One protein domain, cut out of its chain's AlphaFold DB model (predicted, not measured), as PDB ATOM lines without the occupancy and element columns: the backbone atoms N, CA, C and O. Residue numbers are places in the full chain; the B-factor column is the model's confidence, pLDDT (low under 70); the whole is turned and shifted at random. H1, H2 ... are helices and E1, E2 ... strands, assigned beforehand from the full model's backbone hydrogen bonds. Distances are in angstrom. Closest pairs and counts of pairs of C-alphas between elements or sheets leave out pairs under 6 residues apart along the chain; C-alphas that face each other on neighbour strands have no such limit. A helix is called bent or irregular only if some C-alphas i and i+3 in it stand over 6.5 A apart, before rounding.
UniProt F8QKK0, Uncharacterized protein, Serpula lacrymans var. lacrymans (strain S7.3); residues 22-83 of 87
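What this domain is: This is residues 22 to 83 of the 87 residues of an uncharacterized protein of Serpula lacrymans var. lacrymans (strain S7.3) (UniProt F8QKK0). This is a loose, open C shape: a short hairpin of two strands, E1 and E2, makes one side, H1 lies past one end of it, and the stretch from H2 to H3 makes the other side, while residues 31 to 36 of the hairpin's long loop stick out at the end away from H1. H1 stands out beyond the other end of E2, and the printed part then folds back through H2 to H3, which comes near E1. The printed part has 62 residues with two named strands followed by three named helices, in the order E1, E2, H1, H2, H3. The two-stranded sheet, order E1 - E2, is antiparallel, and the class is mixed, helices and strands, with under half of the residues in named elements. The whole is loose, with a radius of gyration of the C-alphas of 14.3 A and spans of 37 by 30 by 18 A.

Where its parts are: E1, residues 22 to 26, begins at C-alpha 22 (221.764, 89.391, 143.027) and is 13.0 A long. E2, residues 40 to 44, is 12.6 A long. H1, residues 47 to 56, is 14.1 A long. H2, residues 64 to 68, measures 9.3 A and is irregular, but only just: C-alphas 65 and 68 are 6.9 A apart. H3, residues 76 to 79, measures 5.0 A and ends at C-alpha 79 (232.634, 79.592, 140.385).

How they stand to each other: E1 and E2 form a hairpin, antiparallel at 155 degrees between their directions. N 26 and O 40 are 2.8 A apart and N 42 and O 24 2.8 A, within hydrogen-bond range. E1 and H3 are near each other, with 5 pairs of C-alphas within 10 A. H1 and H2 are apart, and so are H2 and H3. In H1 every O i to N i+4 pair is within hydrogen-bond range; H2 has 0 of 1, and 0 of 2 O i to N i+3 pairs; H3 is too short for an i+4 pair.

The domain as a whole: The C-alphas of Pro 31 and His 56, the two farthest apart, are 37.7 A apart. The printed part has no cut. The link from E1 to E2 is long, with 13 residues. Mean pLDDT of the printed part is 71.7, and residues 44 to 71 are under 70.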
ATOM      1  N   HIS A  22     220.480  89.053 143.635       75.75
ATOM      2  CA  HIS A  22     221.764  89.391 143.027       75.75
ATOM      3  C   HIS A  22     222.769  89.750 144.105       75.75
ATOM      4  O   HIS A  22     222.497  90.601 144.957       75.75
ATOM      5  N   THR A  23     223.939  89.134 144.008       77.94
ATOM      6  CA  THR A  23     225.095  89.485 144.819       77.94
ATOM      7  C   THR A  23     226.268  89.870 143.936       77.94
ATOM      8  O   THR A  23     226.395  89.381 142.810       77.94
ATOM      9  N   ASP A  24     227.115  90.747 144.458       81.75
ATOM     10  CA  ASP A  24     228.403  91.066 143.861       81.75
ATOM     11  C   ASP A  24     229.453  91.287 144.953       81.75
ATOM     12  O   ASP A  24     229.118  91.736 146.058       81.75
ATOM     13  N   VAL A  25     230.716  91.001 144.639       84.69
ATOM     14  CA  VAL A  25     231.859  91.363 145.483       84.69
ATOM     15  C   VAL A  25     232.515  92.601 144.892       84.69
ATOM     16  O   VAL A  25     233.036  92.589 143.781       84.69
ATOM     17  N   GLY A  26     232.528  93.683 145.662       83.31
ATOM     18  CA  GLY A  26     233.262  94.893 145.324       83.31
ATOM     19  C   GLY A  26     234.643  94.918 145.973       83.31
ATOM     20  O   GLY A  26     234.822  94.457 147.101       83.31
ATOM     21  N   GLY A  27     235.624  95.482 145.266       89.50
ATOM     22  CA  GLY A  27     236.979  95.719 145.770       89.50
ATOM     23  C   GLY A  27     238.079  95.241 144.814       89.50
ATOM     24  O   GLY A  27     237.794  94.881 143.675       89.50
ATOM     25  N   PRO A  28     239.350  95.243 145.256       90.31
ATOM     26  CA  PRO A  28     239.811  95.742 146.550       90.31
ATOM     27  C   PRO A  28     239.774  97.282 146.643       90.31
ATOM     28  O   PRO A  28     240.249  97.961 145.734       90.31
ATOM     29  N   ILE A  29     239.284  97.851 147.751       89.38
ATOM     30  CA  ILE A  29     239.394  99.299 148.038       89.38
ATOM     31  C   ILE A  29     240.777  99.699 148.555       89.38
ATOM     32  O   ILE A  29     241.469  98.929 149.231       89.38
ATOM     33  N   LYS A  30     241.163 100.943 148.240       88.12
ATOM     34  CA  LYS A  30     242.343 101.633 148.772       88.12
ATOM     35  C   LYS A  30     241.976 103.083 149.143       88.12
ATOM     36  O   LYS A  30     241.473 103.783 148.266       88.12
ATOM     37  N   PRO A  31     242.270 103.556 150.371       90.56
ATOM     38  CA  PRO A  31     242.805 102.796 151.510       90.56
ATOM     39  C   PRO A  31     241.835 101.699 151.990       90.56
ATOM     40  O   PRO A  31     240.700 101.621 151.525       90.56
ATOM     41  N   THR A  32     242.304 100.805 152.865       92.06
ATOM     42  CA  THR A  32     241.436  99.780 153.473       92.06
ATOM     43  C   THR A  32     240.372 100.423 154.362       92.06
ATOM     44  O   THR A  32     240.532 101.572 154.780       92.06
ATOM     45  N   SER A  33     239.313  99.675 154.698       88.50
ATOM     46  CA  SER A  33     238.363 100.105 155.731       88.50
ATOM     47  C   SER A  33     239.077 100.345 157.068       88.50
ATOM     48  O   SER A  33     240.229  99.935 157.261       88.50
ATOM     49  N   ARG A  34     238.375 100.977 158.014       90.69
ATOM     50  CA  ARG A  34     238.885 101.227 159.368       90.69
ATOM     51  C   ARG A  34     239.348  99.939 160.063       90.69
ATOM     52  O   ARG A  34     240.333  99.960 160.789       90.69
ATOM     53  N   GLU A  35     238.667  98.829 159.802       93.50
ATOM     54  CA  GLU A  35     238.941  97.495 160.345       93.50
ATOM     55  C   GLU A  35     239.910  96.672 159.473       93.50
ATOM     56  O   GLU A  35     240.191  95.517 159.775       93.50
ATOM     57  N   GLY A  36     240.436  97.245 158.385       91.62
ATOM     58  CA  GLY A  36     241.405  96.590 157.504       91.62
ATOM     59  C   GLY A  36     240.799  95.771 156.358       91.62
ATOM     60  O   GLY A  36     241.542  95.129 155.610       91.62
ATOM     61  N   PHE A  37     239.479  95.811 156.156       87.31
ATOM     62  CA  PHE A  37     238.835  95.102 155.050       87.31
ATOM     63  C   PHE A  37     239.124  95.766 153.700       87.31
ATOM     64  O   PHE A  37     239.259  96.988 153.582       87.31
ATOM     65  N   ARG A  38     239.217  94.934 152.660       90.12
ATOM     66  CA  ARG A  38     239.465  95.363 151.272       90.12
ATOM     67  C   ARG A  38     238.297  95.106 150.341       90.12
ATOM     68  O   ARG A  38     238.219  95.750 149.304       90.12
ATOM     69  N   TYR A  39     237.418  94.188 150.700       86.81
ATOM     70  CA  TYR A  39     236.307  93.762 149.868       86.81
ATOM     71  C   TYR A  39     235.007  93.940 150.640       86.81
ATOM     72  O   TYR A  39     235.004  93.870 151.870       86.81
ATOM     73  N   TRP A  40     233.917  94.161 149.919       80.12
ATOM     74  CA  TRP A  40     232.567  94.192 150.469       80.12
ATOM     75  C   TRP A  40     231.644  93.369 149.582       80.12
ATOM     76  O   TRP A  40     231.886  93.219 148.385       80.12
ATOM     77  N   ILE A  41     230.577  92.844 150.173       82.06
ATOM     78  CA  ILE A  41     229.530  92.134 149.445       82.06
ATOM     79  C   ILE A  41     228.344  93.079 149.322       82.06
ATOM     80  O   ILE A  41     227.906  93.674 150.306       82.06
ATOM     81  N   ILE A  42     227.822  93.221 148.110       77.56
ATOM     82  CA  ILE A  42     226.547  93.881 147.872       77.56
ATOM     83  C   ILE A  42     225.511  92.792 147.645       77.56
ATOM     84  O   ILE A  42     225.716  91.890 146.835       77.56
ATOM     85  N   ILE A  43     224.381  92.905 148.334       73.25
ATOM     86  CA  ILE A  43     223.164  92.168 148.010       73.25
ATOM     87  C   ILE A  43     222.139  93.221 147.594       73.25
ATOM     88  O   ILE A  43     221.708  94.030 148.417       73.25
ATOM     89  N   GLN A  44     221.807  93.281 146.303       65.25
ATOM     90  CA  GLN A  44     220.835  94.258 145.814       65.25
ATOM     91  C   GLN A  44     219.423  93.687 145.868       65.25
ATOM     92  O   GLN A  44     219.115  92.655 145.269       65.25
ATOM     93  N   TRP A  45     218.552  94.439 146.530       66.19
ATOM     94  CA  TRP A  45     217.119  94.211 146.597       66.19
ATOM     95  C   TRP A  45     216.426  95.439 146.013       66.19
ATOM     96  O   TRP A  45     216.908  96.561 146.164       66.19
ATOM     97  N   LYS A  46     215.278  95.247 145.370       62.16
ATOM     98  CA  LYS A  46     214.386  96.365 145.054       62.16
ATOM     99  C   LYS A  46     213.710  96.833 146.357       62.16
ATOM    100  O   LYS A  46     213.510  96.021 147.258       62.16
ATOM    101  N   GLU A  47     213.413  98.125 146.490       67.06
ATOM    102  CA  GLU A  47     212.931  98.749 147.742       67.06
ATOM    103  C   GLU A  47     211.665  98.082 148.319       67.06
ATOM    104  O   GLU A  47     211.556  97.854 149.525       67.06
ATOM    105  N   ASP A  48     210.742  97.680 147.445       66.69
ATOM    106  CA  ASP A  48     209.544  96.901 147.782       66.69
ATOM    107  C   ASP A  48     209.895  95.536 148.401       66.69
ATOM    108  O   ASP A  48     209.257  95.084 149.352       66.69
ATOM    109  N   VAL A  49     210.961  94.905 147.917       64.69
ATOM    110  CA  VAL A  49     211.474  93.638 148.440       64.69
ATOM    111  C   VAL A  49     212.192  93.831 149.774       64.69
ATOM    112  O   VAL A  49     211.981  93.038 150.685       64.69
ATOM    113  N   GLN A  50     212.987  94.892 149.921       65.94
ATOM    114  CA  GLN A  50     213.632  95.250 151.191       65.94
ATOM    115  C   GLN A  50     212.597  95.499 152.291       65.94
ATOM    116  O   GLN A  50     212.756  95.039 153.422       65.94
ATOM    117  N   THR A  51     211.511  96.189 151.937       67.38
ATOM    118  CA  THR A  51     210.388  96.466 152.833       67.38
ATOM    119  C   THR A  51     209.679  95.173 153.226       67.38
ATOM    120  O   THR A  51     209.459  94.943 154.414       67.38
ATOM    121  N   PHE A  52     209.388  94.288 152.266       64.94
ATOM    122  CA  PHE A  52     208.814  92.967 152.543       64.94
ATOM    123  C   PHE A  52     209.722  92.123 153.453       64.94
ATOM    124  O   PHE A  52     209.246  91.547 154.424       64.94
ATOM    125  N   PHE A  53     211.031  92.095 153.196       63.62
ATOM    126  CA  PHE A  53     211.992  91.315 153.980       63.62
ATOM    127  C   PHE A  53     212.043  91.775 155.441       63.62
ATOM    128  O   PHE A  53     211.906  90.967 156.358       63.62
ATOM    129  N   ARG A  54     212.145  93.092 155.658       64.94
ATOM    130  CA  ARG A  54     212.151  93.697 156.999       64.94
ATOM    131  C   ARG A  54     210.836  93.490 157.748       64.94
ATOM    132  O   ARG A  54     210.855  93.345 158.962       64.94
ATOM    133  N   THR A  55     209.708  93.498 157.038       63.09
ATOM    134  CA  THR A  55     208.379  93.364 157.656       63.09
ATOM    135  C   THR A  55     207.968  91.919 157.918       63.09
ATOM    136  O   THR A  55     207.238  91.690 158.875       63.09
ATOM    137  N   HIS A  56     208.407  90.955 157.102       54.78
ATOM    138  CA  HIS A  56     207.899  89.578 157.157       54.78
ATOM    139  C   HIS A  56     208.911  88.534 157.625       54.78
ATOM    140  O   HIS A  56     208.489  87.500 158.136       54.78
ATOM    141  N   LEU A  57     210.216  88.748 157.429       55.22
ATOM    142  CA  LEU A  57     211.213  87.700 157.676       55.22
ATOM    143  C   LEU A  57     212.045  87.922 158.939       55.22
ATOM    144  O   LEU A  57     212.589  86.948 159.442       55.22
ATOM    145  N   GLY A  58     212.063  89.138 159.501       45.62
ATOM    146  CA  GLY A  58     212.564  89.449 160.853       45.62
ATOM    147  C   GLY A  58     214.079  89.305 161.062       45.62
ATOM    148  O   GLY A  58     214.680  90.149 161.719       45.62
ATOM    149  N   GLU A  59     214.710  88.303 160.457       54.97
ATOM    150  CA  GLU A  59     216.137  88.010 160.507       54.97
ATOM    151  C   GLU A  59     216.629  87.512 159.139       54.97
ATOM    152  O   GLU A  59     215.992  86.684 158.481       54.97
ATOM    153  N   GLU A  60     217.794  87.996 158.705       53.97
ATOM    154  CA  GLU A  60     218.498  87.498 157.519       53.97
ATOM    155  C   GLU A  60     219.224  86.183 157.852       53.97
ATOM    156  O   GLU A  60     220.444  86.140 157.986       53.97
ATOM    157  N   ASN A  61     218.476  85.086 158.000       50.47
ATOM    158  CA  ASN A  61     219.069  83.757 158.137       50.47
ATOM    159  C   ASN A  61     219.215  83.108 156.752       50.47
ATOM    160  O   ASN A  61     218.243  82.655 156.142       50.47
ATOM    161  N   PHE A  62     220.450  83.065 156.250       50.44
ATOM    162  CA  PHE A  62     220.800  82.365 155.014       50.44
ATOM    163  C   PHE A  62     220.638  80.851 155.221       50.44
ATOM    164  O   PHE A  62     221.509  80.185 155.774       50.44
ATOM    165  N   THR A  63     219.491  80.303 154.819       50.34
ATOM    166  CA  THR A  63     219.236  78.855 154.876       50.34
ATOM    167  C   THR A  63     219.835  78.141 153.652       50.34
ATOM    168  O   THR A  63     219.994  78.771 152.605       50.34
ATOM    169  N   PRO A  64     220.102  76.818 153.712       47.03
ATOM    170  CA  PRO A  64     220.611  76.034 152.571       47.03
ATOM    171  C   PRO A  64     219.742  76.095 151.302       47.03
ATOM    172  O   PRO A  64     220.206  75.803 150.202       47.03
ATOM    173  N   LEU A  65     218.483  76.523 151.436       47.44
ATOM    174  CA  LEU A  65     217.554  76.732 150.325       47.44
ATOM    175  C   LEU A  65     217.942  77.915 149.417       47.44
ATOM    176  O   LEU A  65     217.356  78.057 148.351       47.44
ATOM    177  N   TYR A  66     218.917  78.757 149.791       51.34
ATOM    178  CA  TYR A  66     219.361  79.923 149.004       51.34
ATOM    179  C   TYR A  66     220.154  79.582 147.727       51.34
ATOM    180  O   TYR A  66     220.390  80.461 146.894       51.34
ATOM    181  N   THR A  67     220.559  78.327 147.546       48.38
ATOM    182  CA  THR A  67     221.423  77.863 146.446       48.38
ATOM    183  C   THR A  67     220.787  77.993 145.058       48.38
ATOM    184  O   THR A  67     221.498  78.243 144.088       48.38
ATOM    185  N   GLU A  68     219.454  77.942 144.943       50.84
ATOM    186  CA  GLU A  68     218.742  78.197 143.674       50.84
ATOM    187  C   GLU A  68     218.537  79.698 143.366       50.84
ATOM    188  O   GLU A  68     218.109  80.062 142.267       50.84
ATOM    189  N   PHE A  69     218.844  80.584 144.322       59.03
ATOM    190  CA  PHE A  69     218.433  81.995 144.310       59.03
ATOM    191  C   PHE A  69     219.567  82.982 144.022       59.03
ATOM    192  O   PHE A  69     219.294  84.142 143.703       59.03
ATOM    193  N   LEU A  70     220.822  82.547 144.135       63.28
ATOM    194  CA  LEU A  70     221.997  83.404 144.035       63.28
ATOM    195  C   LEU A  70     222.451  83.576 142.585       63.28
ATOM    196  O   LEU A  70     222.869  82.630 141.918       63.28
ATOM    197  N   ARG A  71     222.399  84.819 142.097       69.69
ATOM    198  CA  ARG A  71     222.947  85.204 140.795       69.69
ATOM    199  C   ARG A  71     224.113  86.163 140.977       69.69
ATOM    200  O   ARG A  71     223.965  87.200 141.619       69.69
ATOM    201  N   SER A  72     225.240  85.827 140.362       73.38
ATOM    202  CA  SER A  72     226.424  86.678 140.279       73.38
ATOM    203  C   SER A  72     226.848  86.872 138.822       73.38
ATOM    204  O   SER A  72     226.271  86.290 137.896       73.38
ATOM    205  N   ASN A  73     227.868  87.699 138.608       74.69
ATOM    206  CA  ASN A  73     228.490  87.914 137.300       74.69
ATOM    207  C   ASN A  73     229.370  86.731 136.829       74.69
ATOM    208  O   ASN A  73     229.940  86.804 135.742       74.69
ATOM    209  N   GLY A  74     229.469  85.648 137.612       74.81
ATOM    210  CA  GLY A  74     230.313  84.493 137.297       74.81
ATOM    211  C   GLY A  74     231.786  84.657 137.683       74.81
ATOM    212  O   GLY A  74     232.625  83.938 137.143       74.81
ATOM    213  N   GLY A  75     232.106  85.577 138.599       78.88
ATOM    214  CA  GLY A  75     233.446  85.740 139.164       78.88
ATOM    215  C   GLY A  75     234.027  84.450 139.762       78.88
ATOM    216  O   GLY A  75     233.311  83.495 140.088       78.88
ATOM    217  N   GLY A  76     235.356  84.401 139.888       77.81
ATOM    218  CA  GLY A  76     236.087  83.228 140.390       77.81
ATOM    219  C   GLY A  76     235.675  82.832 141.811       77.81
ATOM    220  O   GLY A  76     235.581  81.648 142.134       77.81
ATOM    221  N   GLU A  77     235.341  83.826 142.625       79.81
ATOM    222  CA  GLU A  77     234.807  83.707 143.978       79.81
ATOM    223  C   GLU A  77     233.464  82.960 144.041       79.81
ATOM    224  O   GLU A  77     233.186  82.309 145.042       79.81
ATOM    225  N   TYR A  78     232.678  82.974 142.959       74.69
ATOM    226  CA  TYR A  78     231.384  82.285 142.861       74.69
ATOM    227  C   TYR A  78     231.438  80.980 142.053       74.69
ATOM    228  O   TYR A  78     230.492  80.194 142.071       74.69
ATOM    229  N   THR A  79     232.516  80.743 141.302       80.31
ATOM    230  CA  THR A  79     232.634  79.592 140.385       80.31
ATOM    231  C   THR A  79     233.671  78.557 140.824       80.31
ATOM    232  O   THR A  79     233.657  77.426 140.319       80.31
ATOM    233  N   GLY A  80     234.535  78.907 141.782       77.81
ATOM    234  CA  GLY A  80     235.566  78.033 142.333       77.81
ATOM    235  C   GLY A  80     235.022  76.863 143.162       77.81
ATOM    236  O   GLY A  80     233.944  76.928 143.752       77.81
ATOM    237  N   ASN A  81     235.806  75.783 143.242       80.62
ATOM    238  CA  ASN A  81     235.430  74.570 143.985       80.62
ATOM    239  C   ASN A  81     235.259  74.827 145.487       80.62
ATOM    240  O   ASN A  81     234.412  74.205 146.111       80.62
ATOM    241  N   ALA A  82     236.025  75.761 146.060       77.00
ATOM    242  CA  ALA A  82     235.892  76.127 147.468       77.00
ATOM    243  C   ALA A  82     234.482  76.644 147.798       77.00
ATOM    244  O   ALA A  82     233.903  76.209 148.784       77.00
ATOM    245  N   PHE A  83     233.917  77.505 146.943       73.62
ATOM    246  CA  PHE A  83     232.548  78.000 147.098       73.62
ATOM    247  C   PHE A  83     231.525  76.883 146.874       73.62
ATOM    248  O   PHE A  83     230.639  76.685 147.694       73.62
TER     249      PHE A  83